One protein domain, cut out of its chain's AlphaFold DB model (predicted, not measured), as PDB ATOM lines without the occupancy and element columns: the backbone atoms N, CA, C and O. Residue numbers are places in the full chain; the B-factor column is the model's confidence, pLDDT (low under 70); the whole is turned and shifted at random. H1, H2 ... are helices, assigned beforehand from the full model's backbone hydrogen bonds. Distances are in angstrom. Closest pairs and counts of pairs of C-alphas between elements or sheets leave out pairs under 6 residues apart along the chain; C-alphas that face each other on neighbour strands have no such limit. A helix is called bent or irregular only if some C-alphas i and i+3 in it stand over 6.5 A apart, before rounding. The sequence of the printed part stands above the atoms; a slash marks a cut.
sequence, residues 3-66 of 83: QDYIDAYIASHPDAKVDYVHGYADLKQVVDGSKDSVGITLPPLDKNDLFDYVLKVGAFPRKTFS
ATOM      1  N   GLN A   3      30.356  42.547   5.071       85.12
ATOM      2  CA  GLN A   3      30.596  41.189   4.576       85.12
ATOM      3  C   GLN A   3      31.849  41.085   3.704       85.12
ATOM      4  O   GLN A   3      32.597  40.128   3.851       85.12
ATOM      5  N   ASP A   4      32.100  42.067   2.837       89.44
ATOM      6  CA  ASP A   4      33.241  42.031   1.917       89.44
ATOM      7  C   ASP A   4      34.568  42.097   2.685       89.44
ATOM      8  O   ASP A   4      35.535  41.431   2.327       89.44
ATOM      9  N   TYR A   5      34.597  42.855   3.786       91.00
ATOM     10  CA  TYR A   5      35.754  42.915   4.680       91.00
ATOM     11  C   TYR A   5      35.968  41.604   5.437       91.00
ATOM     12  O   TYR A   5      37.104  41.151   5.550       91.00
ATOM     13  N   ILE A   6      34.889  40.992   5.934       91.56
ATOM     14  CA  ILE A   6      34.941  39.676   6.587       91.56
ATOM     15  C   ILE A   6      35.487  38.632   5.608       91.56
ATOM     16  O   ILE A   6      36.414  37.899   5.943       91.56
ATOM     17  N   ASP A   7      34.955  38.599   4.386       91.50
ATOM     18  CA  ASP A   7      35.347  37.630   3.363       91.50
ATOM     19  C   ASP A   7      36.819  37.815   2.964       91.50
ATOM     20  O   ASP A   7      37.566  36.838   2.904       91.50
ATOM     21  N   ALA A   8      37.266  39.062   2.779       94.88
ATOM     22  CA  ALA A   8      38.667  39.371   2.506       94.88
ATOM     23  C   ALA A   8      39.596  38.953   3.661       94.88
ATOM     24  O   ALA A   8      40.665  38.396   3.415       94.88
ATOM     25  N   TYR A   9      39.187  39.181   4.913       92.94
ATOM     26  CA  TYR A   9      39.990  38.837   6.086       92.94
ATOM     27  C   TYR A   9      40.174  37.324   6.247       92.94
ATOM     28  O   TYR A   9      41.285  36.870   6.512       92.94
ATOM     29  N   ILE A  10      39.107  36.542   6.059       93.62
ATOM     30  CA  ILE A  10      39.165  35.073   6.134       93.62
ATOM     31  C   ILE A  10      39.998  34.512   4.983       93.62
ATOM     32  O   ILE A  10      40.773  33.582   5.180       93.62
ATOM     33  N   ALA A  11      39.887  35.099   3.788       94.44
ATOM     34  CA  ALA A  11      40.688  34.681   2.645       94.44
ATOM     35  C   ALA A  11      42.198  34.874   2.879       94.44
ATOM     36  O   ALA A  11      42.993  34.076   2.387       94.44
ATOM     37  N   SER A  12      42.604  35.903   3.635       96.00
ATOM     38  CA  SER A  12      44.015  36.161   3.947       96.00
ATOM     39  C   SER A  12      44.517  35.498   5.238       96.00
ATOM     40  O   SER A  12      45.723  35.504   5.473       96.00
ATOM     41  N   HIS A  13      43.634  34.939   6.072       94.75
ATOM     42  CA  HIS A  13      43.980  34.304   7.351       94.75
ATOM     43  C   HIS A  13      43.359  32.900   7.436       94.75
ATOM     44  O   HIS A  13      42.240  32.763   7.929       94.75
ATOM     45  N   PRO A  14      44.075  31.845   7.000       91.62
ATOM     46  CA  PRO A  14      43.530  30.484   6.902       91.62
ATOM     47  C   PRO A  14      43.014  29.897   8.222       91.62
ATOM     48  O   PRO A  14      42.106  29.069   8.215       91.62
ATOM     49  N   ASP A  15      43.580  30.334   9.349       93.25
ATOM     50  CA  ASP A  15      43.183  29.881  10.686       93.25
ATOM     51  C   ASP A  15      41.963  30.642  11.238       93.25
ATOM     52  O   ASP A  15      41.363  30.226  12.233       93.25
ATOM     53  N   ALA A  16      41.566  31.745  10.593       92.88
ATOM     54  CA  ALA A  16      40.407  32.531  10.989       92.88
ATOM     55  C   ALA A  16      39.105  31.891  10.491       92.88
ATOM     56  O   ALA A  16      39.012  31.353   9.388       92.88
ATOM     57  N   LYS A  17      38.058  31.990  11.310       90.69
ATOM     58  CA  LYS A  17      36.708  31.520  10.984       90.69
ATOM     59  C   LYS A  17      35.704  32.614  11.294       90.69
ATOM     60  O   LYS A  17      35.903  33.391  12.223       90.69
ATOM     61  N   VAL A  18      34.613  32.641  10.534       91.75
ATOM     62  CA  VAL A  18      33.448  33.468  10.851       91.75
ATOM     63  C   VAL A  18      32.275  32.586  11.224       91.75
ATOM     64  O   VAL A  18      32.016  31.574  10.572       91.75
ATOM     65  N   ASP A  19      31.566  33.008  12.260       88.56
ATOM     66  CA  ASP A  19      30.296  32.435  12.670       88.56
ATOM     67  C   ASP A  19      29.254  33.548  12.825       88.56
ATOM     68  O   ASP A  19      29.590  34.715  13.044       88.56
ATOM     69  N   TYR A  20      27.985  33.187  12.679       87.88
ATOM     70  CA  TYR A  20      26.847  34.097  12.718       87.88
ATOM     71  C   TYR A  20      25.892  33.653  13.821       87.88
ATOM     72  O   TYR A  20      25.067  32.759  13.624       87.88
ATOM     73  N   VAL A  21      25.994  34.312  14.973       84.88
ATOM     74  CA  VAL A  21      25.163  34.044  16.152       84.88
ATOM     75  C   VAL A  21      23.969  34.995  16.241       84.88
ATOM     76  O   VAL A  21      23.949  36.060  15.617       84.88
ATOM     77  N   HIS A  22      22.946  34.605  17.000       80.62
ATOM     78  CA  HIS A  22      21.705  35.363  17.106       80.62
ATOM     79  C   HIS A  22      21.683  36.254  18.350       80.62
ATOM     80  O   HIS A  22      21.629  35.794  19.479       80.62
ATOM     81  N   GLY A  23      21.636  37.567  18.130       80.75
ATOM     82  CA  GLY A  23      21.478  38.536  19.210       80.75
ATOM     83  C   GLY A  23      22.775  38.868  19.949       80.75
ATOM     84  O   GLY A  23      23.825  38.251  19.779       80.75
ATOM     85  N   TYR A  24      22.698  39.924  20.757       87.50
ATOM     86  CA  TYR A  24      23.867  40.499  21.422       87.50
ATOM     87  C   TYR A  24      24.425  39.613  22.544       87.50
ATOM     88  O   TYR A  24      25.637  39.557  22.727       87.50
ATOM     89  N   ALA A  25      23.553  38.929  23.291       88.19
ATOM     90  CA  ALA A  25      23.959  38.094  24.421       88.19
ATOM     91  C   ALA A  25      24.827  36.908  23.969       88.19
ATOM     92  O   ALA A  25      25.913  36.716  24.513       88.19
ATOM     93  N   ASP A  26      24.395  36.194  22.928       86.94
ATOM     94  CA  ASP A  26      25.130  35.062  22.354       86.94
ATOM     95  C   ASP A  26      26.473  35.518  21.767       86.94
ATOM     96  O   ASP A  26      27.508  34.900  22.015       86.94
ATOM     97  N   LEU A  27      26.489  36.658  21.058       90.94
ATOM     98  CA  LEU A  27      27.729  37.255  20.552       90.94
ATOM     99  C   LEU A  27      28.700  37.576  21.683       90.94
ATOM    100  O   LEU A  27      29.879  37.237  21.605       90.94
ATOM    101  N   LYS A  28      28.205  38.210  22.748       92.25
ATOM    102  CA  LYS A  28      29.021  38.546  23.909       92.25
ATOM    103  C   LYS A  28      29.580  37.294  24.583       92.25
ATOM    104  O   LYS A  28      30.756  37.286  24.924       92.25
ATOM    105  N   GLN A  29      28.781  36.239  24.726       91.38
ATOM    106  CA  GLN A  29      29.232  34.979  25.310       91.38
ATOM    107  C   GLN A  29      30.373  34.343  24.505       91.38
ATOM    108  O   GLN A  29      31.348  33.880  25.094       91.38
ATOM    109  N   VAL A  30      30.274  34.339  23.171       88.31
ATOM    110  CA  VAL A  30      31.336  33.816  22.298       88.31
ATOM    111  C   VAL A  30      32.610  34.645  22.434       88.31
ATOM    112  O   VAL A  30      33.688  34.075  22.592       88.31
ATOM    113  N   VAL A  31      32.484  35.975  22.419       92.06
ATOM    114  CA  VAL A  31      33.643  36.873  22.502       92.06
ATOM    115  C   VAL A  31      34.335  36.783  23.862       92.06
ATOM    116  O   VAL A  31      35.555  36.677  23.941       92.06
ATOM    117  N   ASP A  32      33.565  36.752  24.949       93.25
ATOM    118  CA  ASP A  32      34.110  36.629  26.304       93.25
ATOM    119  C   ASP A  32      34.782  35.254  26.535       93.25
ATOM    120  O   ASP A  32      35.644  35.118  27.405       93.25
ATOM    121  N   GLY A  33      34.411  34.231  25.753       90.25
ATOM    122  CA  GLY A  33      34.956  32.874  25.829       90.25
ATOM    123  C   GLY A  33      36.311  32.669  25.140       90.25
ATOM    124  O   GLY A  33      36.949  31.641  25.371       90.25
ATOM    125  N   SER A  34      36.776  33.613  24.312       87.00
ATOM    126  CA  SER A  34      38.046  33.494  23.583       87.00
ATOM    127  C   SER A  34      38.758  34.836  23.444       87.00
ATOM    128  O   SER A  34      38.198  35.803  22.937       87.00
ATOM    129  N   LYS A  35      40.044  34.884  23.814       86.38
ATOM    130  CA  LYS A  35      40.862  36.106  23.690       86.38
ATOM    131  C   LYS A  35      41.159  36.503  22.240       86.38
ATOM    132  O   LYS A  35      41.422  37.674  21.992       86.38
ATOM    133  N   ASP A  36      41.061  35.555  21.311       90.62
ATOM    134  CA  ASP A  36      41.353  35.750  19.888       90.62
ATOM    135  C   ASP A  36      40.060  35.832  19.064       90.62
ATOM    136  O   ASP A  36      39.928  35.235  17.997       90.62
ATOM    137  N   SER A  37      39.057  36.533  19.593       91.62
ATOM    138  CA  SER A  37      37.758  36.677  18.947       91.62
ATOM    139  C   SER A  37      37.288  38.129  18.930       91.62
ATOM    140  O   SER A  37      37.599  38.927  19.812       91.62
ATOM    141  N   VAL A  38      36.543  38.479  17.882       92.06
ATOM    142  CA  VAL A  38      35.969  39.813  17.685       92.06
ATOM    143  C   VAL A  38      34.497  39.653  17.333       92.06
ATOM    144  O   VAL A  38      34.144  38.869  16.455       92.06
ATOM    145  N   GLY A  39      33.640  40.414  18.012       91.50
ATOM    146  CA  GLY A  39      32.213  40.484  17.716       91.50
ATOM    147  C   GLY A  39      31.871  41.734  16.914       91.50
ATOM    148  O   GLY A  39      32.303  42.831  17.261       91.50
ATOM    149  N   ILE A  40      31.063  41.577  15.866       91.38
ATOM    150  CA  ILE A  40      30.531  42.688  15.069       91.38
ATOM    151  C   ILE A  40      29.015  42.714  15.247       91.38
ATOM    152  O   ILE A  40      28.335  41.732  14.954       91.38
ATOM    153  N   THR A  41      28.480  43.843  15.708       89.00
ATOM    154  CA  THR A  41      27.036  44.081  15.798       89.00
ATOM    155  C   THR A  41      26.622  45.128  14.778       89.00
ATOM    156  O   THR A  41      27.357  46.071  14.486       89.00
ATOM    157  N   LEU A  42      25.426  44.957  14.225       83.56
ATOM    158  CA  LEU A  42      24.787  45.951  13.374       83.56
ATOM    159  C   LEU A  42      23.573  46.517  14.121       83.56
ATOM    160  O   LEU A  42      22.961  45.786  14.908       83.56
ATOM    161  N   PRO A  43      23.226  47.798  13.911       81.62
ATOM    162  CA  PRO A  43      22.008  48.355  14.481       81.62
ATOM    163  C   PRO A  43      20.786  47.554  14.004       81.62
ATOM    164  O   PRO A  43      20.790  47.053  12.874       81.62
ATOM    165  N   PRO A  44      19.748  47.415  14.847       73.81
ATOM    166  CA  PRO A  44      18.522  46.746  14.443       73.81
ATOM    167  C   PRO A  44      17.922  47.483  13.246       73.81
ATOM    168  O   PRO A  44      17.763  48.702  13.272       73.81
ATOM    169  N   LEU A  45      17.610  46.734  12.193       72.69
ATOM    170  CA  LEU A  45      16.913  47.257  11.028       72.69
ATOM    171  C   LEU A  45      15.406  47.118  11.254       72.69
ATOM    172  O   LEU A  45      14.940  46.031  11.616       72.69
ATOM    173  N   ASP A  46      14.642  48.184  11.021       74.38
ATOM    174  CA  ASP A  46      13.186  48.071  10.974       74.38
ATOM    175  C   ASP A  46      12.787  47.183   9.782       74.38
ATOM    176  O   ASP A  46      13.365  47.258   8.693       74.38
ATOM    177  N   LYS A  47      11.779  46.330   9.977       70.12
ATOM    178  CA  LYS A  47      11.234  45.482   8.907       70.12
ATOM    179  C   LYS A  47      10.722  46.321   7.737       70.12
ATOM    180  O   LYS A  47      10.816  45.880   6.593       70.12
ATOM    181  N   ASN A  48      10.198  47.510   8.027       77.38
ATOM    182  CA  ASN A  48       9.681  48.431   7.021       77.38
ATOM    183  C   ASN A  48      10.803  49.044   6.167       77.38
ATOM    184  O   ASN A  48      10.575  49.344   4.999       77.38
ATOM    185  N   ASP A  49      12.024  49.132   6.702       76.81
ATOM    186  CA  ASP A  49      13.179  49.711   6.008       76.81
ATOM    187  C   ASP A  49      13.920  48.694   5.125       76.81
ATOM    188  O   ASP A  49      14.764  49.070   4.308       76.81
ATOM    189  N   LEU A  50      13.611  47.399   5.261       74.69
ATOM    190  CA  LEU A  50      14.302  46.314   4.559       74.69
ATOM    191  C   LEU A  50      14.239  46.477   3.037       74.69
ATOM    192  O   LEU A  50      15.267  46.396   2.365       74.69
ATOM    193  N   PHE A  51      13.045  46.711   2.493       77.75
ATOM    194  CA  PHE A  51      12.845  46.811   1.047       77.75
ATOM    195  C   PHE A  51      13.501  48.067   0.472       77.75
ATOM    196  O   PHE A  51      14.234  47.980  -0.513       77.75
ATOM    197  N   ASP A  52      13.307  49.207   1.132       79.31
ATOM    198  CA  ASP A  52      13.902  50.483   0.736       79.31
ATOM    199  C   ASP A  52      15.431  50.434   0.752       79.31
ATOM    200  O   ASP A  52      16.087  50.997  -0.129       79.31
ATOM    201  N   TYR A  53      16.013  49.744   1.733       77.75
ATOM    202  CA  TYR A  53      17.456  49.575   1.822       77.75
ATOM    203  C   TYR A  53      17.993  48.681   0.702       77.75
ATOM    204  O   TYR A  53      18.972  49.054   0.057       77.75
ATOM    205  N   VAL A  54      17.344  47.544   0.414       80.38
ATOM    206  CA  VAL A  54      17.759  46.658  -0.691       80.38
ATOM    207  C   VAL A  54      17.715  47.392  -2.026       80.38
ATOM    208  O   VAL A  54      18.645  47.273  -2.822       80.38
ATOM    209  N   LEU A  55      16.673  48.194  -2.255       78.25
ATOM    210  CA  LEU A  55      16.531  48.988  -3.474       78.25
ATOM    211  C   LEU A  55      17.644  50.032  -3.635       78.25
ATOM    212  O   LEU A  55      18.058  50.309  -4.759       78.25
ATOM    213  N   LYS A  56      18.130  50.617  -2.533       78.38
ATOM    214  CA  LYS A  56      19.132  51.696  -2.556       78.38
ATOM    215  C   LYS A  56      20.578  51.200  -2.507       78.38
ATOM    216  O   LYS A  56      21.442  51.810  -3.129       78.38
ATOM    217  N   VAL A  57      20.855  50.152  -1.732       74.25
ATOM    218  CA  VAL A  57      22.220  49.763  -1.319       74.25
ATOM    219  C   VAL A  57      22.567  48.329  -1.738       74.25
ATOM    220  O   VAL A  57      23.732  47.937  -1.700       74.25
ATOM    221  N   GLY A  58      21.586  47.552  -2.199       71.94
ATOM    222  CA  GLY A  58      21.772  46.162  -2.600       71.94
ATOM    223  C   GLY A  58      21.619  45.172  -1.444       71.94
ATOM    224  O   GLY A  58      20.969  45.446  -0.435       71.94
ATOM    225  N   ALA A  59      22.162  43.967  -1.615       74.00
ATOM    226  CA  ALA A  59      21.945  42.865  -0.681       74.00
ATOM    227  C   ALA A  59      22.636  43.089   0.675       74.00
ATOM    228  O   ALA A  59      23.783  43.521   0.735       74.00
ATOM    229  N   PHE A  60      21.963  42.728   1.771       68.94
ATOM    230  CA  PHE A  60      22.554  42.747   3.110       68.94
ATOM    231  C   PHE A  60      23.669  41.698   3.281       68.94
ATOM    232  O   PHE A  60      23.671  40.683   2.573       68.94
ATOM    233  N   PRO A  61      24.576  41.880   4.269       70.75
ATOM    234  CA  PRO A  61      25.450  40.807   4.729       70.75
ATOM    235  C   PRO A  61      24.664  39.527   5.044       70.75
ATOM    236  O   PRO A  61      23.468  39.543   5.370       70.75
ATOM    237  N   ARG A  62      25.338  38.379   4.946       73.25
ATOM    238  CA  ARG A  62      24.695  37.096   5.243       73.25
ATOM    239  C   ARG A  62      24.173  37.122   6.682       73.25
ATOM    240  O   ARG A  62      24.865  37.575   7.586       73.25
ATOM    241  N   LYS A  63      22.944  36.627   6.882       67.56
ATOM    242  CA  LYS A  63      22.295  36.490   8.202       67.56
ATOM    243  C   LYS A  63      22.062  37.813   8.966       67.56
ATOM    244  O   LYS A  63      21.792  37.762  10.160       67.56
ATOM    245  N   THR A  64      22.076  38.980   8.307       59.03
ATOM    246  CA  THR A  64      21.771  40.284   8.948       59.03
ATOM    247  C   THR A  64      20.342  40.392   9.480       59.03
ATOM    248  O   THR A  64      20.091  41.150  10.413       59.03
ATOM    249  N   PHE A  65      19.404  39.627   8.924       62.72
ATOM    250  CA  PHE A  65      18.013  39.625   9.357       62.72
ATOM    251  C   PHE A  65      17.481  38.192   9.460       62.72
ATOM    252  O   PHE A  65      17.703  37.371   8.567       62.72
ATOM    253  N   SER A  66      16.761  37.892  10.545       58.31
ATOM    254  CA  SER A  66      15.942  36.684  10.669       58.31
ATOM    255  C   SER A  66      14.479  37.084  10.524       58.31
ATOM    256  O   SER A  66      13.957  37.851  11.331       58.31
TER     257      SER A  66
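What this domain is: This is residues 3 to 66 of the 83 residues of an uncharacterized protein of Subdoligranulum sp. CAG:314 (UniProt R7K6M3). The model is a loose, flat triangle of three short helices, with H1, H2 and H3 each near a corner and unnamed stretches of chain running through the space between them. H1 and H2 are on opposite sides toward one end of the longest axis and H3 is at the other end, while residues 58 to 66 fold back from H3 toward the middle. The printed part has 64 residues, with three named helices in the order H1, H2, H3 and no named strand. The class is all helix, though under half of the residues, 29 of the 64, are in named elements. The whole is loose, with a radius of gyration of the C-alphas of 13.8 A, and it spans 38 by 28 by 14 A.

Where its parts are: Find C-alpha 3 at (30.596, 41.189, 4.576), where H1 begins; H1 holds residues 3 to 12 and measures 14.3 A from first to last C-alpha. Go on past residues 13 to 22 to C-alpha 23 at (21.478, 38.536, 19.210), where H2 begins; it holds residues 23 to 32 and measures 14.6 A. After residues 33 to 48 comes H3, residues 49 to 57, with a length of 11.6 A, and you find its last C-alpha, that of Val 57, at (22.220, 49.763, -1.319). None of the three helices is bent or irregular.

How they stand to each other: Start again at H1: it is apart from H2, with no C-alpha of the one within 8 A of the other. By the same test H2 and H3 are apart. H1 and H3 are apart too. Look at the O and N atoms inside H1, H2 and H3, and you find every O i to N i+4 pair within hydrogen-bond range.

The domain as a whole: The C-alphas farthest apart in the domain are those of Lys 35 and Leu 55, at 38.7 A, and the first and last printed C-alphas, those of Gln 3 and Ser 66, are 16.5 A apart. The outline is flat. The link from H1 to H2, 10 residues, is short but not tight. The link from H2 to H3 is long: follow its 16 residues, 33 to 48, whose C-alphas lie 6 to 20 A from the mean of the C-alphas. The printed part runs from residue 3 to residue 66 and has no cut. Read the B-factor column for the model's own confidence: the mean pLDDT of the printed part is 83.7, with means of 92 in H1, 89 in H2 and 78 in H3. Five residues are under 70, namely residue 60 and residues 63 to 66.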